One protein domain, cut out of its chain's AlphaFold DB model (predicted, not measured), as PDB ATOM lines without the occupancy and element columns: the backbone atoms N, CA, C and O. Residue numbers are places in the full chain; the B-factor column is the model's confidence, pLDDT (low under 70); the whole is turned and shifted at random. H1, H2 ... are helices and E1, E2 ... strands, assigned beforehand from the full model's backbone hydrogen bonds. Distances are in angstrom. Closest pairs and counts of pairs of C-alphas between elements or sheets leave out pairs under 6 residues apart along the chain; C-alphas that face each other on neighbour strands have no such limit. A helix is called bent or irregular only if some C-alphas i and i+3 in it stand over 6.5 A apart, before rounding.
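What this domain is: This is residues 595 to 730 of the 1016 residues of an uncharacterized protein of Rhodospirillaceae bacterium (UniProt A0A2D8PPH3). A strongly twisted sheet of six strands has two helices over one face, the long H2 and the short H3, while H1 folds back along part of H2 and only grazes the sheet. The tip of this helical hairpin, residues 621 to 626, sticks out. The 136 printed residues hold E1, H1, H2, H3 and E2 to E7 in chain order; the antiparallel sheet runs E5, E4, E3, E2, E6, E7, and the class is mixed, helices and strands. The whole is compact, with a radius of gyration of the C-alphas of 14.6 A and spans of 43 by 33 by 30 A.

How they stand to each other: E1, residues 599 to 601, pairs with no named strand and is near E7, residues 726 to 729. H1, residues 603 to 617, touches H2, residues 627 to 651, closest at the C-alphas of Ala 611 and Gly 633, 3.9 A; they form a helical hairpin at a steep tilt of 40 degrees, opposite ways. H2 touches H3, residues 655 to 663, with residues 646 to 650 alone, closest at the C-alphas of Gln 649 and Gly 655, 5.2 A. E2 to E5, residues 668 to 673, 683 to 689, 692 to 699 and 705 to 707, form a meander, each strand the antiparallel neighbour of the one before. Across the neighbour strands E2 and E3, N 670 and O 686 are within hydrogen-bond range at 2.9 A; across E3 and E4, N 697 and O 685 are within range at 2.9 A; and across E4 and E5, N 706 and O 698 are within range at 2.9 A. E6, residues 716 to 720, has N 718 2.8 A from O 671 of E2, and N 719 2.8 A from O 727 of E7. H2 is over E2 and E6 at a height over the sheet of 8.4 A; H3 is over E3, and only just over E2 with 3 C-alphas, at 8.3 A. Every O i to N i+4 pair is within hydrogen-bond range in H3, 9 of 11 in H1 and 20 of 21 in H2.

Where its parts are: C-alpha 599, where E1 begins, is at (169.899, 183.326, 201.956). H1 is 21.3 A long and only just irregular: C-alphas 604 and 607 are 6.6 A apart. H2 is 36.7 A long, from C-alpha 627 at (195.845, 178.964, 200.609), with a kink of 26 degrees near residue 640. E3 measures 19.0 A; E4 measures 20.9 A and bends by 50 degrees at residue 695. E7 ends at C-alpha 729, (174.196, 175.654, 206.683).

The domain as a whole: The two C-alphas farthest apart, those of Tyr 625 and Pro 665, are 43.9 A apart. The printed part has no cut and no long link. Its mean pLDDT is 90.4; residue 622 alone is under 70.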
ATOM      1  N   SER A 595     169.514 177.431 199.169       90.88
ATOM      2  CA  SER A 595     169.841 178.398 200.215       90.88
ATOM      3  C   SER A 595     171.183 178.131 200.863       90.88
ATOM      4  O   SER A 595     171.573 176.982 201.053       90.88
ATOM      5  N   VAL A 596     171.888 179.209 201.205       93.12
ATOM      6  CA  VAL A 596     173.119 179.164 201.992       93.12
ATOM      7  C   VAL A 596     172.947 180.076 203.200       93.12
ATOM      8  O   VAL A 596     172.761 181.285 203.055       93.12
ATOM      9  N   ASN A 597     172.963 179.504 204.403       93.75
ATOM     10  CA  ASN A 597     172.681 180.206 205.662       93.75
ATOM     11  C   ASN A 597     171.351 180.984 205.622       93.75
ATOM     12  O   ASN A 597     171.260 182.122 206.076       93.75
ATOM     13  N   GLY A 598     170.321 180.380 205.017       89.19
ATOM     14  CA  GLY A 598     168.982 180.966 204.873       89.19
ATOM     15  C   GLY A 598     168.848 182.037 203.781       89.19
ATOM     16  O   GLY A 598     167.729 182.472 203.504       89.19
ATOM     17  N   GLN A 599     169.941 182.445 203.127       91.69
ATOM     18  CA  GLN A 599     169.899 183.326 201.956       91.69
ATOM     19  C   GLN A 599     169.611 182.503 200.706       91.69
ATOM     20  O   GLN A 599     170.254 181.483 200.485       91.69
ATOM     21  N   LYS A 600     168.633 182.931 199.907       90.25
ATOM     22  CA  LYS A 600     168.247 182.238 198.676       90.25
ATOM     23  C   LYS A 600     169.179 182.616 197.529       90.25
ATOM     24  O   LYS A 600     169.354 183.799 197.258       90.25
ATOM     25  N   GLU A 601     169.683 181.610 196.830       87.62
ATOM     26  CA  GLU A 601     170.591 181.730 195.696       87.62
ATOM     27  C   GLU A 601     169.968 181.107 194.443       87.62
ATOM     28  O   GLU A 601     169.229 180.117 194.505       87.62
ATOM     29  N   SER A 602     170.286 181.680 193.281       82.88
ATOM     30  CA  SER A 602     170.010 181.010 192.005       82.88
ATOM     31  C   SER A 602     170.819 179.714 191.912       82.88
ATOM     32  O   SER A 602     171.899 179.619 192.495       82.88
ATOM     33  N   LEU A 603     170.347 178.733 191.136       77.62
ATOM     34  CA  LEU A 603     171.080 177.476 190.958       77.62
ATOM     35  C   LEU A 603     172.508 177.714 190.439       77.62
ATOM     36  O   LEU A 603     173.423 177.040 190.888       77.62
ATOM     37  N   ALA A 604     172.720 178.687 189.544       75.12
ATOM     38  CA  ALA A 604     174.053 178.999 189.024       75.12
ATOM     39  C   ALA A 604     174.948 179.684 190.077       75.12
ATOM     40  O   ALA A 604     176.095 179.287 190.257       75.12
ATOM     41  N   GLY A 605     174.410 180.664 190.816       83.56
ATOM     42  CA  GLY A 605     175.151 181.401 191.849       83.56
ATOM     43  C   GLY A 605     175.425 180.602 193.129       83.56
ATOM     44  O   GLY A 605     176.349 180.924 193.870       83.56
ATOM     45  N   PHE A 606     174.656 179.539 193.376       87.00
ATOM     46  CA  PHE A 606     174.756 178.711 194.576       87.00
ATOM     47  C   PHE A 606     176.144 178.083 194.775       87.00
ATOM     48  O   PHE A 606     176.672 178.118 195.883       87.00
ATOM     49  N   TYR A 607     176.758 177.557 193.711       87.00
ATOM     50  CA  TYR A 607     178.055 176.872 193.770       87.00
ATOM     51  C   TYR A 607     179.177 177.798 194.254       87.00
ATOM     52  O   TYR A 607     179.877 177.492 195.222       87.00
ATOM     53  N   ASP A 608     179.301 178.968 193.626       87.81
ATOM     54  CA  ASP A 608     180.306 179.962 193.999       87.81
ATOM     55  C   ASP A 608     179.992 180.592 195.364       87.81
ATOM     56  O   ASP A 608     180.907 180.854 196.146       87.81
ATOM     57  N   ALA A 609     178.710 180.777 195.702       91.38
ATOM     58  CA  ALA A 609     178.307 181.267 197.019       91.38
ATOM     59  C   ALA A 609     178.744 180.315 198.144       91.38
ATOM     60  O   ALA A 609     179.250 180.776 199.172       91.38
ATOM     61  N   VAL A 610     178.598 178.998 197.953       93.50
ATOM     62  CA  VAL A 610     179.105 177.991 198.895       93.50
ATOM     63  C   VAL A 610     180.626 178.046 198.966       93.50
ATOM     64  O   VAL A 610     181.164 178.113 200.069       93.50
ATOM     65  N   ALA A 611     181.318 178.077 197.823       92.94
ATOM     66  CA  ALA A 611     182.779 178.121 197.775       92.94
ATOM     67  C   ALA A 611     183.346 179.309 198.569       92.94
ATOM     68  O   ALA A 611     184.211 179.143 199.432       92.94
ATOM     69  N   VAL A 612     182.803 180.508 198.328       93.25
ATOM     70  CA  VAL A 612     183.216 181.750 198.993       93.25
ATOM     71  C   VAL A 612     182.900 181.712 200.487       93.25
ATOM     72  O   VAL A 612     183.760 182.045 201.303       93.25
ATOM     73  N   LYS A 613     181.689 181.289 200.874       94.50
ATOM     74  CA  LYS A 613     181.287 181.256 202.289       94.50
ATOM     75  C   LYS A 613     182.045 180.191 203.081       94.50
ATOM     76  O   LYS A 613     182.446 180.478 204.202       94.50
ATOM     77  N   VAL A 614     182.291 179.008 202.512       94.69
ATOM     78  CA  VAL A 614     183.133 177.983 203.149       94.69
ATOM     79  C   VAL A 614     184.552 178.507 203.318       94.69
ATOM     80  O   VAL A 614     185.076 178.451 204.425       94.69
ATOM     81  N   SER A 615     185.150 179.077 202.265       93.31
ATOM     82  CA  SER A 615     186.497 179.654 202.342       93.31
ATOM     83  C   SER A 615     186.608 180.708 203.448       93.31
ATOM     84  O   SER A 615     187.601 180.731 204.165       93.31
ATOM     85  N   ALA A 616     185.591 181.561 203.608       92.50
ATOM     86  CA  ALA A 616     185.556 182.582 204.654       92.50
ATOM     87  C   ALA A 616     185.310 182.010 206.062       92.50
ATOM     88  O   ALA A 616     185.763 182.599 207.040       92.50
ATOM     89  N   ALA A 617     184.595 180.887 206.170       93.00
ATOM     90  CA  ALA A 617     184.291 180.234 207.439       93.00
ATOM     91  C   ALA A 617     185.469 179.423 207.997       93.00
ATOM     92  O   ALA A 617     185.517 179.189 209.203       93.00
ATOM     93  N   ILE A 618     186.417 178.977 207.165       92.75
ATOM     94  CA  ILE A 618     187.607 178.280 207.667       92.75
ATOM     95  C   ILE A 618     188.421 179.237 208.550       92.75
ATOM     96  O   ILE A 618     188.911 180.262 208.068       92.75
ATOM     97  N   SER A 619     188.591 178.882 209.827       87.88
ATOM     98  CA  SER A 619     189.397 179.654 210.782       87.88
ATOM     99  C   SER A 619     190.829 179.807 210.281       87.88
ATOM    100  O   SER A 619     191.425 178.824 209.863       87.88
ATOM    101  N   THR A 620     191.406 181.010 210.348       83.56
ATOM    102  CA  THR A 620     192.821 181.236 209.991       83.56
ATOM    103  C   THR A 620     193.785 180.968 211.140       83.56
ATOM    104  O   THR A 620     194.969 180.778 210.884       83.56
ATOM    105  N   GLU A 621     193.297 180.940 212.385       80.06
ATOM    106  CA  GLU A 621     194.142 180.826 213.584       80.06
ATOM    107  C   GLU A 621     194.904 179.496 213.629       80.06
ATOM    108  O   GLU A 621     196.061 179.458 214.043       80.06
ATOM    109  N   ASP A 622     194.274 178.431 213.131       67.94
ATOM    110  CA  ASP A 622     194.795 177.063 213.168       67.94
ATOM    111  C   ASP A 622     195.318 176.570 211.803       67.94
ATOM    112  O   ASP A 622     195.762 175.422 211.674       67.94
ATOM    113  N   LEU A 623     195.275 177.413 210.762       78.25
ATOM    114  CA  LEU A 623     195.751 177.021 209.438       78.25
ATOM    115  C   LEU A 623     197.263 177.073 209.343       78.25
ATOM    116  O   LEU A 623     197.914 178.064 209.665       78.25
ATOM    117  N   ARG A 624     197.819 176.015 208.755       72.12
ATOM    118  CA  ARG A 624     199.250 175.961 208.455       72.12
ATOM    119  C   ARG A 624     199.629 176.947 207.342       72.12
ATOM    120  O   ARG A 624     200.737 177.470 207.359       72.12
ATOM    121  N   TYR A 625     198.732 177.181 206.375       80.00
ATOM    122  CA  TYR A 625     198.942 178.092 205.244       80.00
ATOM    123  C   TYR A 625     197.637 178.771 204.814       80.00
ATOM    124  O   TYR A 625     196.575 178.150 204.829       80.00
ATOM    125  N   GLY A 626     197.730 180.023 204.350       80.50
ATOM    126  CA  GLY A 626     196.565 180.813 203.926       80.50
ATOM    127  C   GLY A 626     195.795 180.220 202.739       80.50
ATOM    128  O   GLY A 626     194.569 180.267 202.726       80.50
ATOM    129  N   TRP A 627     196.484 179.574 201.787       88.56
ATOM    130  CA  TRP A 627     195.845 178.964 200.609       88.56
ATOM    131  C   TRP A 627     194.828 177.865 200.963       88.56
ATOM    132  O   TRP A 627     193.940 177.561 200.165       88.56
ATOM    133  N   MET A 628     194.922 177.268 202.160       89.19
ATOM    134  CA  MET A 628     194.041 176.175 202.587       89.19
ATOM    135  C   MET A 628     192.570 176.595 202.630       89.19
ATOM    136  O   MET A 628     191.708 175.783 202.296       89.19
ATOM    137  N   GLN A 629     192.279 177.853 202.980       91.31
ATOM    138  CA  GLN A 629     190.913 178.390 202.977       91.31
ATOM    139  C   GLN A 629     190.274 178.252 201.594       91.31
ATOM    140  O   GLN A 629     189.184 177.695 201.452       91.31
ATOM    141  N   GLU A 630     190.995 178.698 200.566       90.62
ATOM    142  CA  GLU A 630     190.512 178.658 199.191       90.62
ATOM    143  C   GLU A 630     190.374 177.228 198.683       90.62
ATOM    144  O   GLU A 630     189.421 176.942 197.958       90.62
ATOM    145  N   ARG A 631     191.247 176.304 199.109       91.31
ATOM    146  CA  ARG A 631     191.096 174.888 198.754       91.31
ATOM    147  C   ARG A 631     189.855 174.256 199.385       91.31
ATOM    148  O   ARG A 631     189.156 173.513 198.701       91.31
ATOM    149  N   PHE A 632     189.531 174.551 200.644       92.81
ATOM    150  CA  PHE A 632     188.261 174.095 201.227       92.81
ATOM    151  C   PHE A 632     187.055 174.664 200.475       92.81
ATOM    152  O   PHE A 632     186.100 173.928 200.229       92.81
ATOM    153  N   GLY A 633     187.117 175.935 200.065       92.69
ATOM    154  CA  GLY A 633     186.102 176.552 199.209       92.69
ATOM    155  C   GLY A 633     185.955 175.839 197.862       92.69
ATOM    156  O   GLY A 633     184.848 175.451 197.495       92.69
ATOM    157  N   TYR A 634     187.070 175.592 197.168       91.19
ATOM    158  CA  TYR A 634     187.106 174.848 195.906       91.19
ATOM    159  C   TYR A 634     186.480 173.455 196.051       91.19
ATOM    160  O   TYR A 634     185.579 173.091 195.305       91.19
ATOM    161  N   ARG A 635     186.873 172.691 197.075       90.56
ATOM    162  CA  ARG A 635     186.299 171.360 197.304       90.56
ATOM    163  C   ARG A 635     184.823 171.394 197.668       90.56
ATOM    164  O   ARG A 635     184.075 170.497 197.303       90.56
ATOM    165  N   ALA A 636     184.393 172.403 198.424       92.81
ATOM    166  CA  ALA A 636     182.985 172.566 198.752       92.81
ATOM    167  C   ALA A 636     182.151 172.844 197.498       92.81
ATOM    168  O   ALA A 636     181.044 172.320 197.402       92.81
ATOM    169  N   LYS A 637     182.696 173.596 196.528       89.94
ATOM    170  CA  LYS A 637     182.099 173.782 195.200       89.94
ATOM    171  C   LYS A 637     181.866 172.435 194.519       89.94
ATOM    172  O   LYS A 637     180.726 172.126 194.200       89.94
ATOM    173  N   GLU A 638     182.906 171.610 194.386       86.31
ATOM    174  CA  GLU A 638     182.793 170.268 193.785       86.31
ATOM    175  C   GLU A 638     181.792 169.380 194.542       86.31
ATOM    176  O   GLU A 638     180.959 168.696 193.950       86.31
ATOM    177  N   ALA A 639     181.813 169.431 195.874       89.94
ATOM    178  CA  ALA A 639     180.910 168.657 196.714       89.94
ATOM    179  C   ALA A 639     179.435 169.029 196.479       89.94
ATOM    180  O   ALA A 639     178.580 168.149 196.351       89.94
ATOM    181  N   VAL A 640     179.098 170.317 196.387       89.81
ATOM    182  CA  VAL A 640     177.695 170.704 196.172       89.81
ATOM    183  C   VAL A 640     177.183 170.356 194.774       89.81
ATOM    184  O   VAL A 640     175.979 170.168 194.604       89.81
ATOM    185  N   GLU A 641     178.071 170.177 193.792       83.31
ATOM    186  CA  GLU A 641     177.706 169.609 192.488       83.31
ATOM    187  C   GLU A 641     177.200 168.168 192.621       83.31
ATOM    188  O   GLU A 641     176.191 167.822 192.000       83.31
ATOM    189  N   ILE A 642     177.831 167.368 193.486       85.31
ATOM    190  CA  ILE A 642     177.401 166.000 193.810       85.31
ATOM    191  C   ILE A 642     176.108 166.017 194.639       85.31
ATOM    192  O   ILE A 642     175.194 165.236 194.370       85.31
ATOM    193  N   LEU A 643     175.978 166.920 195.621       88.00
ATOM    194  CA  LEU A 643     174.751 167.033 196.425       88.00
ATOM    195  C   LEU A 643     173.525 167.397 195.600       88.00
ATOM    196  O   LEU A 643     172.421 166.973 195.938       88.00
ATOM    197  N   ASP A 644     173.693 168.156 194.527       82.62
ATOM    198  CA  ASP A 644     172.588 168.464 193.630       82.62
ATOM    199  C   ASP A 644     172.023 167.192 192.972       82.62
ATOM    200  O   ASP A 644     170.806 167.031 192.917       82.62
ATOM    201  N   VAL A 645     172.881 166.225 192.613       82.12
ATOM    202  CA  VAL A 645     172.451 164.895 192.135       82.12
ATOM    203  C   VAL A 645     171.678 164.141 193.223       82.12
ATOM    204  O   VAL A 645     170.680 163.480 192.935       82.12
ATOM    205  N   VAL A 646     172.083 164.266 194.492       87.06
ATOM    206  CA  VAL A 646     171.323 163.700 195.623       87.06
ATOM    207  C   VAL A 646     169.958 164.388 195.763       87.06
ATOM    208  O   VAL A 646     168.954 163.726 196.042       87.06
ATOM    209  N   GLY A 647     169.894 165.704 195.539       86.44
ATOM    210  CA  GLY A 647     168.654 166.479 195.492       86.44
ATOM    211  C   GLY A 647     167.689 165.972 194.423       86.44
ATOM    212  O   GLY A 647     166.518 165.722 194.716       86.44
ATOM    213  N   GLU A 648     168.203 165.737 193.214       80.62
ATOM    214  CA  GLU A 648     167.454 165.157 192.093       80.62
ATOM    215  C   GLU A 648     166.917 163.758 192.415       80.62
ATOM    216  O   GLU A 648     165.726 163.497 192.249       80.62
ATOM    217  N   GLN A 649     167.768 162.862 192.925       84.69
ATOM    218  CA  GLN A 649     167.350 161.515 193.327       84.69
ATOM    219  C   GLN A 649     166.232 161.571 194.373       84.69
ATOM    220  O   GLN A 649     165.226 160.872 194.252       84.69
ATOM    221  N   THR A 650     166.360 162.466 195.353       86.81
ATOM    222  CA  THR A 650     165.375 162.623 196.428       86.81
ATOM    223  C   THR A 650     164.009 163.054 195.899       86.81
ATOM    224  O   THR A 650     162.999 162.507 196.340       86.81
ATOM    225  N   LEU A 651     163.966 163.977 194.931       83.38
ATOM    226  CA  LEU A 651     162.729 164.399 194.263       83.38
ATOM    227  C   LEU A 651     162.019 163.220 193.570       83.38
ATOM    228  O   LEU A 651     160.790 163.167 193.542       83.38
ATOM    229  N   ARG A 652     162.774 162.243 193.047       81.88
ATOM    230  CA  ARG A 652     162.226 161.012 192.445       81.88
ATOM    231  C   ARG A 652     161.821 159.948 193.474       81.88
ATOM    232  O   ARG A 652     161.278 158.916 193.093       81.88
ATOM    233  N   GLY A 653     162.072 160.177 194.764       86.06
ATOM    234  CA  GLY A 653     161.917 159.156 195.801       86.06
ATOM    235  C   GLY A 653     163.013 158.085 195.763       86.06
ATOM    236  O   GLY A 653     162.820 156.987 196.277       86.06
ATOM    237  N   GLU A 654     164.159 158.401 195.162       90.06
ATOM    238  CA  GLU A 654     165.322 157.533 195.009       90.06
ATOM    239  C   GLU A 654     166.517 158.045 195.829       90.06
ATOM    240  O   GLU A 654     166.524 159.155 196.371       90.06
ATOM    241  N   GLY A 655     167.571 157.234 195.883       90.81
ATOM    242  CA  GLY A 655     168.841 157.631 196.474       90.81
ATOM    243  C   GLY A 655     168.843 157.645 198.007       90.81
ATOM    244  O   GLY A 655     167.886 157.220 198.665       90.81
ATOM    245  N   PRO A 656     169.946 158.124 198.601       93.69
ATOM    246  CA  PRO A 656     170.249 157.871 200.004       93.69
ATOM    247  C   PRO A 656     169.297 158.600 200.961       93.69
ATOM    248  O   PRO A 656     168.886 158.042 201.977       93.69
ATOM    249  N   VAL A 657     168.883 159.827 200.634       94.94
ATOM    250  CA  VAL A 657     167.964 160.596 201.487       94.94
ATOM    251  C   VAL A 657     166.554 160.009 201.456       94.94
ATOM    252  O   VAL A 657     165.936 159.876 202.513       94.94
ATOM    253  N   ALA A 658     166.041 159.629 200.282       93.12
ATOM    254  CA  ALA A 658     164.718 159.016 200.180       93.12
ATOM    255  C   ALA A 658     164.672 157.646 200.875       93.12
ATOM    256  O   ALA A 658     163.732 157.369 201.623       93.12
ATOM    257  N   GLU A 659     165.715 156.824 200.709       95.38
ATOM    258  CA  GLU A 659     165.837 155.534 201.393       95.38
ATOM    259  C   GLU A 659     165.823 155.698 202.921       95.38
ATOM    260  O   GLU A 659     165.123 154.965 203.627       95.38
ATOM    261  N   LEU A 660     166.561 156.679 203.450       96.31
ATOM    262  CA  LEU A 660     166.597 156.941 204.889       96.31
ATOM    263  C   LEU A 660     165.284 157.516 205.416       96.31
ATOM    264  O   LEU A 660     164.857 157.099 206.487       96.31
ATOM    265  N   ARG A 661     164.601 158.388 204.667       95.12
ATOM    266  CA  ARG A 661     163.250 158.861 205.020       95.12
ATOM    267  C   ARG A 661     162.247 157.717 205.104       95.12
ATOM    268  O   ARG A 661     161.449 157.673 206.029       95.12
ATOM    269  N   ALA A 662     162.310 156.761 204.176       94.69
ATOM    270  CA  ALA A 662     161.444 155.586 204.217       94.69
ATOM    271  C   ALA A 662     161.743 154.684 205.431       94.69
ATOM    272  O   ALA A 662     160.825 154.113 206.019       94.69
ATOM    273  N   LYS A 663     163.019 154.560 205.823       95.75
ATOM    274  CA  LYS A 663     163.451 153.769 206.991       95.75
ATOM    275  C   LYS A 663     163.221 154.474 208.335       95.75
ATOM    276  O   LYS A 663     163.072 153.789 209.346       95.75
ATOM    277  N   PHE A 664     163.217 155.806 208.350       95.56
ATOM    278  CA  PHE A 664     163.127 156.663 209.536       95.56
ATOM    279  C   PHE A 664     162.137 157.820 209.290       95.56
ATOM    280  O   PHE A 664     162.558 158.969 209.155       95.56
ATOM    281  N   PRO A 665     160.826 157.534 209.192       92.75
ATOM    282  CA  PRO A 665     159.828 158.498 208.714       92.75
ATOM    283  C   PRO A 665     159.612 159.706 209.635       92.75
ATOM    284  O   PRO A 665     159.239 160.771 209.149       92.75
ATOM    285  N   ASP A 666     159.877 159.559 210.934       93.06
ATOM    286  CA  ASP A 666     159.691 160.620 211.934       93.06
ATOM    287  C   ASP A 666     160.973 161.435 212.190       93.06
ATOM    288  O   ASP A 666     160.994 162.323 213.039       93.06
ATOM    289  N   ASN A 667     162.059 161.137 211.468       94.94
ATOM    290  CA  ASN A 667     163.371 161.739 211.683       94.94
ATOM    291  C   ASN A 667     163.763 162.702 210.557       94.94
ATOM    292  O   ASN A 667     163.430 162.510 209.385       94.94
ATOM    293  N   GLN A 668     164.558 163.716 210.901       94.50
ATOM    294  CA  GLN A 668     165.181 164.584 209.908       94.50
ATOM    295  C   GLN A 668     166.417 163.898 209.324       94.50
ATOM    296  O   GLN A 668     167.218 163.315 210.052       94.50
ATOM    297  N   ILE A 669     166.602 164.005 208.008       96.62
ATOM    298  CA  ILE A 669     167.833 163.571 207.343       96.62
ATOM    299  C   ILE A 669     168.680 164.802 207.035       96.62
ATOM    300  O   ILE A 669     168.231 165.703 206.324       96.62
ATOM    301  N   VAL A 670     169.896 164.823 207.570       96.56
ATOM    302  CA  VAL A 670     170.907 165.856 207.329       96.56
ATOM    303  C   VAL A 670     172.112 165.209 206.664       96.56
ATOM    304  O   VAL A 670     172.529 164.127 207.064       96.56
ATOM    305  N   VAL A 671     172.667 165.854 205.646       97.19
ATOM    306  CA  VAL A 671     173.891 165.414 204.976       97.19
ATOM    307  C   VAL A 671     175.049 166.274 205.470       97.19
ATOM    308  O   VAL A 671     175.072 167.480 205.250       97.19
ATOM    309  N   GLU A 672     176.000 165.665 206.159       96.38
ATOM    310  CA  GLU A 672     177.212 166.311 206.660       96.38
ATOM    311  C   GLU A 672     178.320 166.200 205.602       96.38
ATOM    312  O   GLU A 672     178.713 165.091 205.236       96.38
ATOM    313  N   TYR A 673     178.836 167.335 205.119       95.69
ATOM    314  CA  TYR A 673     180.025 167.360 204.264       95.69
ATOM    315  C   TYR A 673     181.289 167.477 205.116       95.69
ATOM    316  O   TYR A 673     181.433 168.414 205.903       95.69
ATOM    317  N   THR A 674     182.219 166.537 204.957       92.06
ATOM    318  CA  THR A 674     183.379 166.405 205.857       92.06
ATOM    319  C   THR A 674     184.698 166.915 205.269       92.06
ATOM    320  O   THR A 674     185.660 167.086 206.018       92.06
ATOM    321  N   ALA A 675     184.771 167.110 203.946       91.19
ATOM    322  CA  ALA A 675     185.999 167.420 203.200       91.19
ATOM    323  C   ALA A 675     187.177 166.448 203.449       91.19
ATOM    324  O   ALA A 675     188.344 166.833 203.359       91.19
ATOM    325  N   ARG A 676     186.903 165.180 203.778       90.62
ATOM    326  CA  ARG A 676     187.943 164.157 204.013       90.62
ATOM    327  C   ARG A 676     188.532 163.631 202.703       90.62
ATOM    328  O   ARG A 676     188.164 164.119 201.647       90.62
ATOM    329  N   ASP A 677     189.461 162.682 202.714       90.56
ATOM    330  CA  ASP A 677     190.135 162.290 201.458       90.56
ATOM    331  C   ASP A 677     189.408 161.159 200.737       90.56
ATOM    332  O   ASP A 677     189.539 161.032 199.531       90.56
ATOM    333  N   GLY A 678     188.650 160.317 201.439       92.69
ATOM    334  CA  GLY A 678     187.900 159.247 200.790       92.69
ATOM    335  C   GLY A 678     186.593 159.735 200.170       92.69
ATOM    336  O   GLY A 678     185.840 160.480 200.799       92.69
ATOM    337  N   GLY A 679     186.270 159.241 198.973       92.25
ATOM    338  CA  GLY A 679     184.945 159.364 198.358       92.25
ATOM    339  C   GLY A 679     183.802 158.932 199.287       92.25
ATOM    340  O   GLY A 679     182.844 159.679 199.465       92.25
ATOM    341  N   HIS A 680     183.935 157.784 199.964       93.69
ATOM    342  CA  HIS A 680     182.911 157.263 200.886       93.69
ATOM    343  C   HIS A 680     182.672 158.143 202.127       93.69
ATOM    344  O   HIS A 680     181.602 158.086 202.725       93.69
ATOM    345  N   GLU A 681     183.666 158.940 202.535       92.88
ATOM    346  CA  GLU A 681     183.582 159.803 203.716       92.88
ATOM    347  C   GLU A 681     183.228 161.257 203.370       92.88
ATOM    348  O   GLU A 681     183.045 162.044 204.296       92.88
ATOM    349  N   GLN A 682     183.073 161.626 202.084       92.38
ATOM    350  CA  GLN A 682     182.694 162.993 201.682       92.38
ATOM    351  C   GLN A 682     181.362 163.427 202.299       92.38
ATOM    352  O   GLN A 682     181.290 164.503 202.892       92.38
ATOM    353  N   PHE A 683     180.338 162.581 202.166       95.25
ATOM    354  CA  PHE A 683     178.989 162.828 202.665       95.25
ATOM    355  C   PHE A 683     178.590 161.776 203.682       95.25
ATOM    356  O   PHE A 683     178.517 160.586 203.370       95.25
ATOM    357  N   ILE A 684     178.274 162.235 204.888       97.00
ATOM    358  CA  ILE A 684     177.718 161.398 205.940       97.00
ATOM    359  C   ILE A 684     176.238 161.737 206.093       97.00
ATOM    360  O   ILE A 684     175.862 162.868 206.387       97.00
ATOM    361  N   TYR A 685     175.384 160.745 205.881       97.12
ATOM    362  CA  TYR A 685     173.939 160.875 205.997       97.12
ATOM    363  C   TYR A 685     173.523 160.610 207.444       97.12
ATOM    364  O   TYR A 685     173.562 159.475 207.932       97.12
ATOM    365  N   CYS A 686     173.133 161.670 208.135       97.12
ATOM    366  CA  CYS A 686     172.757 161.677 209.537       97.12
ATOM    367  C   CYS A 686     171.237 161.640 209.694       97.12
ATOM    368  O   CYS A 686     170.516 162.476 209.153       97.12
ATOM    369  N   VAL A 687     170.759 160.679 210.480       97.19
ATOM    370  CA  VAL A 687     169.372 160.605 210.943       97.19
ATOM    371  C   VAL A 687     169.307 161.343 212.277       97.19
ATOM    372  O   VAL A 687     169.953 160.911 213.238       97.19
ATOM    373  N   LYS A 688     168.563 162.449 212.328       95.69
ATOM    374  CA  LYS A 688     168.398 163.299 213.512       95.69
ATOM    375  C   LYS A 688     167.003 163.131 214.138       95.69
ATOM    376  O   LYS A 688     165.996 163.060 213.433       95.69
ATOM    377  N   ASP A 689     166.958 163.038 215.463       93.12
ATOM    378  CA  ASP A 689     165.751 163.128 216.296       93.12
ATOM    379  C   ASP A 689     165.847 164.419 217.123       93.12
ATOM    380  O   ASP A 689     166.637 164.515 218.065       93.12
ATOM    381  N   GLY A 690     165.146 165.466 216.682       90.25
ATOM    382  CA  GLY A 690     165.445 166.831 217.116       90.25
ATOM    383  C   GLY A 690     166.894 167.211 216.784       90.25
ATOM    384  O   GLY A 690     167.328 167.073 215.641       90.25
ATOM    385  N   ASP A 691     167.649 167.654 217.791       87.25
ATOM    386  CA  ASP A 691     169.061 168.036 217.645       87.25
ATOM    387  C   ASP A 691     170.031 166.839 217.760       87.25
ATOM    388  O   ASP A 691     171.225 166.969 217.475       87.25
ATOM    389  N   GLU A 692     169.553 165.660 218.174       91.94
ATOM    390  CA  GLU A 692     170.402 164.490 218.408       91.94
ATOM    391  C   GLU A 692     170.573 163.652 217.134       91.94
ATOM    392  O   GLU A 692     169.606 163.222 216.510       91.94
ATOM    393  N   THR A 693     171.820 163.351 216.754       93.50
ATOM    394  CA  THR A 693     172.094 162.392 215.669       93.50
ATOM    395  C   THR A 693     172.047 160.962 216.198       93.50
ATOM    396  O   THR A 693     172.982 160.510 216.859       93.50
ATOM    397  N   VAL A 694     170.996 160.222 215.846       94.56
ATOM    398  CA  VAL A 694     170.776 158.846 216.321       94.56
ATOM    399  C   VAL A 694     171.490 157.795 215.467       94.56
ATOM    400  O   VAL A 694     171.874 156.737 215.974       94.56
ATOM    401  N   LYS A 695     171.686 158.052 214.165       96.25
ATOM    402  CA  LYS A 695     172.401 157.151 213.239       96.25
ATOM    403  C   LYS A 695     173.147 157.931 212.162       96.25
ATOM    404  O   LYS A 695     172.690 158.987 211.738       96.25
ATOM    405  N   ARG A 696     174.259 157.367 211.689       96.88
ATOM    406  CA  ARG A 696     175.063 157.887 210.577       96.88
ATOM    407  C   ARG A 696     175.273 156.803 209.533       96.88
ATOM    408  O   ARG A 696     175.467 155.635 209.888       96.88
ATOM    409  N   PHE A 697     175.256 157.197 208.269       97.38
ATOM    410  CA  PHE A 697     175.480 156.314 207.136       97.38
ATOM    411  C   PHE A 697     176.440 156.950 206.137       97.38
ATOM    412  O   PHE A 697     176.415 158.159 205.941       97.38
ATOM    413  N   ALA A 698     177.254 156.124 205.499       96.31
ATOM    414  CA  ALA A 698     178.075 156.489 204.354       96.31
ATOM    415  C   ALA A 698     177.571 155.716 203.133       96.31
ATOM    416  O   ALA A 698     177.055 154.600 203.271       96.31
ATOM    417  N   GLN A 699     177.694 156.315 201.952       94.94
ATOM    418  CA  GLN A 699     177.247 155.707 200.703       94.94
ATOM    419  C   GLN A 699     178.443 155.127 199.941       94.94
ATOM    420  O   GLN A 699     179.448 155.808 199.747       94.94
ATOM    421  N   GLY A 700     178.334 153.870 199.515       93.75
ATOM    422  CA  GLY A 700     179.268 153.272 198.565       93.75
ATOM    423  C   GLY A 700     179.036 153.773 197.138       93.75
ATOM    424  O   GLY A 700     177.967 154.275 196.798       93.75
ATOM    425  N   SER A 701     180.024 153.583 196.268       93.00
ATOM    426  CA  SER A 701     179.925 153.882 194.829       93.00
ATOM    427  C   SER A 701     178.816 153.105 194.101       93.00
ATOM    428  O   SER A 701     178.339 153.543 193.059       93.00
ATOM    429  N   ASP A 702     178.365 151.983 194.666       90.31
ATOM    430  CA  ASP A 702     177.226 151.193 194.182       90.31
ATOM    431  C   ASP A 702     175.864 151.743 194.649       90.31
ATOM    432  O   ASP A 702     174.818 151.145 194.389       90.31
ATOM    433  N   GLY A 703     175.874 152.869 195.366       89.94
ATOM    434  CA  GLY A 703     174.706 153.543 195.909       89.94
ATOM    435  C   GLY A 703     174.225 153.010 197.259       89.94
ATOM    436  O   GLY A 703     173.338 153.631 197.847       89.94
ATOM    437  N   LYS A 704     174.788 151.909 197.783       93.81
ATOM    438  CA  LYS A 704     174.322 151.303 199.038       93.81
ATOM    439  C   LYS A 704     174.762 152.099 200.261       93.81
ATOM    440  O   LYS A 704     175.894 152.572 200.346       93.81
ATOM    441  N   LEU A 705     173.868 152.180 201.247       95.56
ATOM    442  CA  LEU A 705     174.135 152.806 202.538       95.56
ATOM    443  C   LEU A 705     174.658 151.799 203.563       95.56
ATOM    444  O   LEU A 705     174.006 150.798 203.867       95.56
ATOM    445  N   GLU A 706     175.792 152.123 204.175       95.88
ATOM    446  CA  GLU A 706     176.377 151.367 205.281       95.88
ATOM    447  C   GLU A 706     176.481 152.229 206.534       95.88
ATOM    448  O   GLU A 706     176.625 153.449 206.466       95.88
ATOM    449  N   LYS A 707     176.390 151.599 207.711       94.81
ATOM    450  CA  LYS A 707     176.483 152.316 208.985       94.81
ATOM    451  C   LYS A 707     177.875 152.928 209.133       94.81
ATOM    452  O   LYS A 707     178.874 152.215 209.112       94.81
ATOM    453  N   TYR A 708     177.912 154.224 209.404       93.69
ATOM    454  CA  TYR A 708     179.132 154.972 209.656       93.69
ATOM    455  C   TYR A 708     179.257 155.281 211.150       93.69
ATOM    456  O   TYR A 708     178.278 155.622 211.812       93.69
ATOM    457  N   THR A 709     180.449 155.095 211.711       88.69
ATOM    458  CA  THR A 709     180.702 155.258 213.156       88.69
ATOM    459  C   THR A 709     181.608 156.446 213.486       88.69
ATOM    460  O   THR A 709     181.345 157.091 214.502       88.69
ATOM    461  N   PRO A 710     182.647 156.768 212.686       86.31
ATOM    462  CA  PRO A 710     183.464 157.947 212.952       86.31
ATOM    463  C   PRO A 710     182.628 159.232 212.970       86.31
ATOM    464  O   PRO A 710     181.644 159.363 212.243       86.31
ATOM    465  N   TYR A 711     183.032 160.188 213.804       85.44
ATOM    466  CA  TYR A 711     182.444 161.522 213.842       85.44
ATOM    467  C   TYR A 711     183.513 162.557 213.519       85.44
ATOM    468  O   TYR A 711     184.598 162.538 214.105       85.44
ATOM    469  N   TYR A 712     183.176 163.468 212.614       83.25
ATOM    470  CA  TYR A 712     183.992 164.614 212.254       83.25
ATOM    471  C   TYR A 712     183.115 165.857 212.278       83.25
ATOM    472  O   TYR A 712     181.929 165.778 211.967       83.25
ATOM    473  N   LYS A 713     183.699 167.000 212.639       87.38
ATOM    474  CA  LYS A 713     183.000 168.279 212.525       87.38
ATOM    475  C   LYS A 713     182.759 168.545 211.030       87.38
ATOM    476  O   LYS A 713     183.737 168.536 210.279       87.38
ATOM    477  N   PRO A 714     181.506 168.726 210.583       92.06
ATOM    478  CA  PRO A 714     181.233 169.007 209.183       92.06
ATOM    479  C   PRO A 714     181.732 170.403 208.806       92.06
ATOM    480  O   PRO A 714     181.677 171.336 209.609       92.06
ATOM    481  N   VAL A 715     182.183 170.547 207.562       94.38
ATOM    482  CA  VAL A 715     182.450 171.853 206.945       94.38
ATOM    483  C   VAL A 715     181.132 172.578 206.684       94.38
ATOM    484  O   VAL A 715     181.034 173.783 206.898       94.38
ATOM    485  N   PHE A 716     180.103 171.841 206.265       96.12
ATOM    486  CA  PHE A 716     178.730 172.328 206.218       96.12
ATOM    487  C   PHE A 716     177.734 171.177 206.391       96.12
ATOM    488  O   PHE A 716     178.043 170.012 206.120       96.12
ATOM    489  N   GLU A 717     176.519 171.516 206.808       96.31
ATOM    490  CA  GLU A 717     175.369 170.612 206.805       96.31
ATOM    491  C   GLU A 717     174.432 170.969 205.650       96.31
ATOM    492  O   GLU A 717     174.192 172.144 205.377       96.31
ATOM    493  N   ALA A 718     173.871 169.965 204.982       96.69
ATOM    494  CA  ALA A 718     172.864 170.139 203.950       96.69
ATOM    495  C   ALA A 718     171.563 169.425 204.334       96.69
ATOM    496  O   ALA A 718     171.564 168.272 204.764       96.69
ATOM    497  N   THR A 719     170.430 170.095 204.144       94.88
ATOM    498  CA  THR A 719     169.101 169.476 204.189       94.88
ATOM    499  C   THR A 719     168.496 169.526 202.796       94.88
ATOM    500  O   THR A 719     168.432 170.590 202.180       94.88
ATOM    501  N   ILE A 720     168.036 168.375 202.316       91.81
ATOM    502  CA  ILE A 720     167.407 168.239 201.001       91.81
ATOM    503  C   ILE A 720     165.901 168.150 201.207       91.81
ATOM    504  O   ILE A 720     165.446 167.244 201.896       91.81
ATOM    505  N   GLY A 721     165.117 169.075 200.661       87.50
ATOM    506  CA  GLY A 721     163.658 169.081 200.795       87.50
ATOM    507  C   GLY A 721     162.968 167.940 200.037       87.50
ATOM    508  O   GLY A 721     163.613 167.095 199.415       87.50
ATOM    509  N   THR A 722     161.641 167.847 200.132       83.25
ATOM    510  CA  THR A 722     160.863 166.836 199.386       83.25
ATOM    511  C   THR A 722     160.786 167.153 197.902       83.25
ATOM    512  O   THR A 722     160.651 166.238 197.100       83.25
ATOM    513  N   GLU A 723     160.928 168.426 197.533       80.00
ATOM    514  CA  GLU A 723     161.042 168.826 196.137       80.00
ATOM    515  C   GLU A 723     162.527 168.827 195.696       80.00
ATOM    516  O   GLU A 723     162.865 169.168 194.573       80.00
ATOM    517  N   GLY A 724     163.461 168.407 196.554       79.31
ATOM    518  CA  GLY A 724     164.891 168.405 196.242       79.31
ATOM    519  C   GLY A 724     165.566 169.763 196.458       79.31
ATOM    520  O   GLY A 724     166.684 169.970 195.984       79.31
ATOM    521  N   GLU A 725     164.929 170.710 197.158       86.12
ATOM    522  CA  GLU A 725     165.561 171.980 197.534       86.12
ATOM    523  C   GLU A 725     166.801 171.718 198.389       86.12
ATOM    524  O   GLU A 725     166.709 171.048 199.417       86.12
ATOM    525  N   VAL A 726     167.955 172.245 197.983       89.88
ATOM    526  CA  VAL A 726     169.203 172.062 198.731       89.88
ATOM    527  C   VAL A 726     169.407 173.280 199.624       89.88
ATOM    528  O   VAL A 726     169.569 174.401 199.142       89.88
ATOM    529  N   ASN A 727     169.379 173.056 200.935       93.81
ATOM    530  CA  ASN A 727     169.609 174.086 201.942       93.81
ATOM    531  C   ASN A 727     170.903 173.773 202.679       93.81
ATOM    532  O   ASN A 727     170.985 172.741 203.341       93.81
ATOM    533  N   ILE A 728     171.889 174.655 202.569       95.81
ATOM    534  CA  ILE A 728     173.200 174.507 203.193       95.81
ATOM    535  C   ILE A 728     173.325 175.459 204.376       95.81
ATOM    536  O   ILE A 728     173.036 176.652 204.279       95.81
ATOM    537  N   VAL A 729     173.804 174.916 205.489       95.94
ATOM    538  CA  VAL A 729     174.196 175.654 206.683       95.94
ATOM    539  C   VAL A 729     175.701 175.495 206.866       95.94
ATOM    540  O   VAL A 729     176.206 174.410 207.148       95.94
ATOM    541  N   ILE A 730     176.412 176.602 206.686       95.94
ATOM    542  CA  ILE A 730     177.845 176.752 206.905       95.94
ATOM    543  C   ILE A 730     178.021 177.431 208.271       95.94
ATOM    544  O   ILE A 730     177.497 178.537 208.454       95.94
TER     545      ILE A 730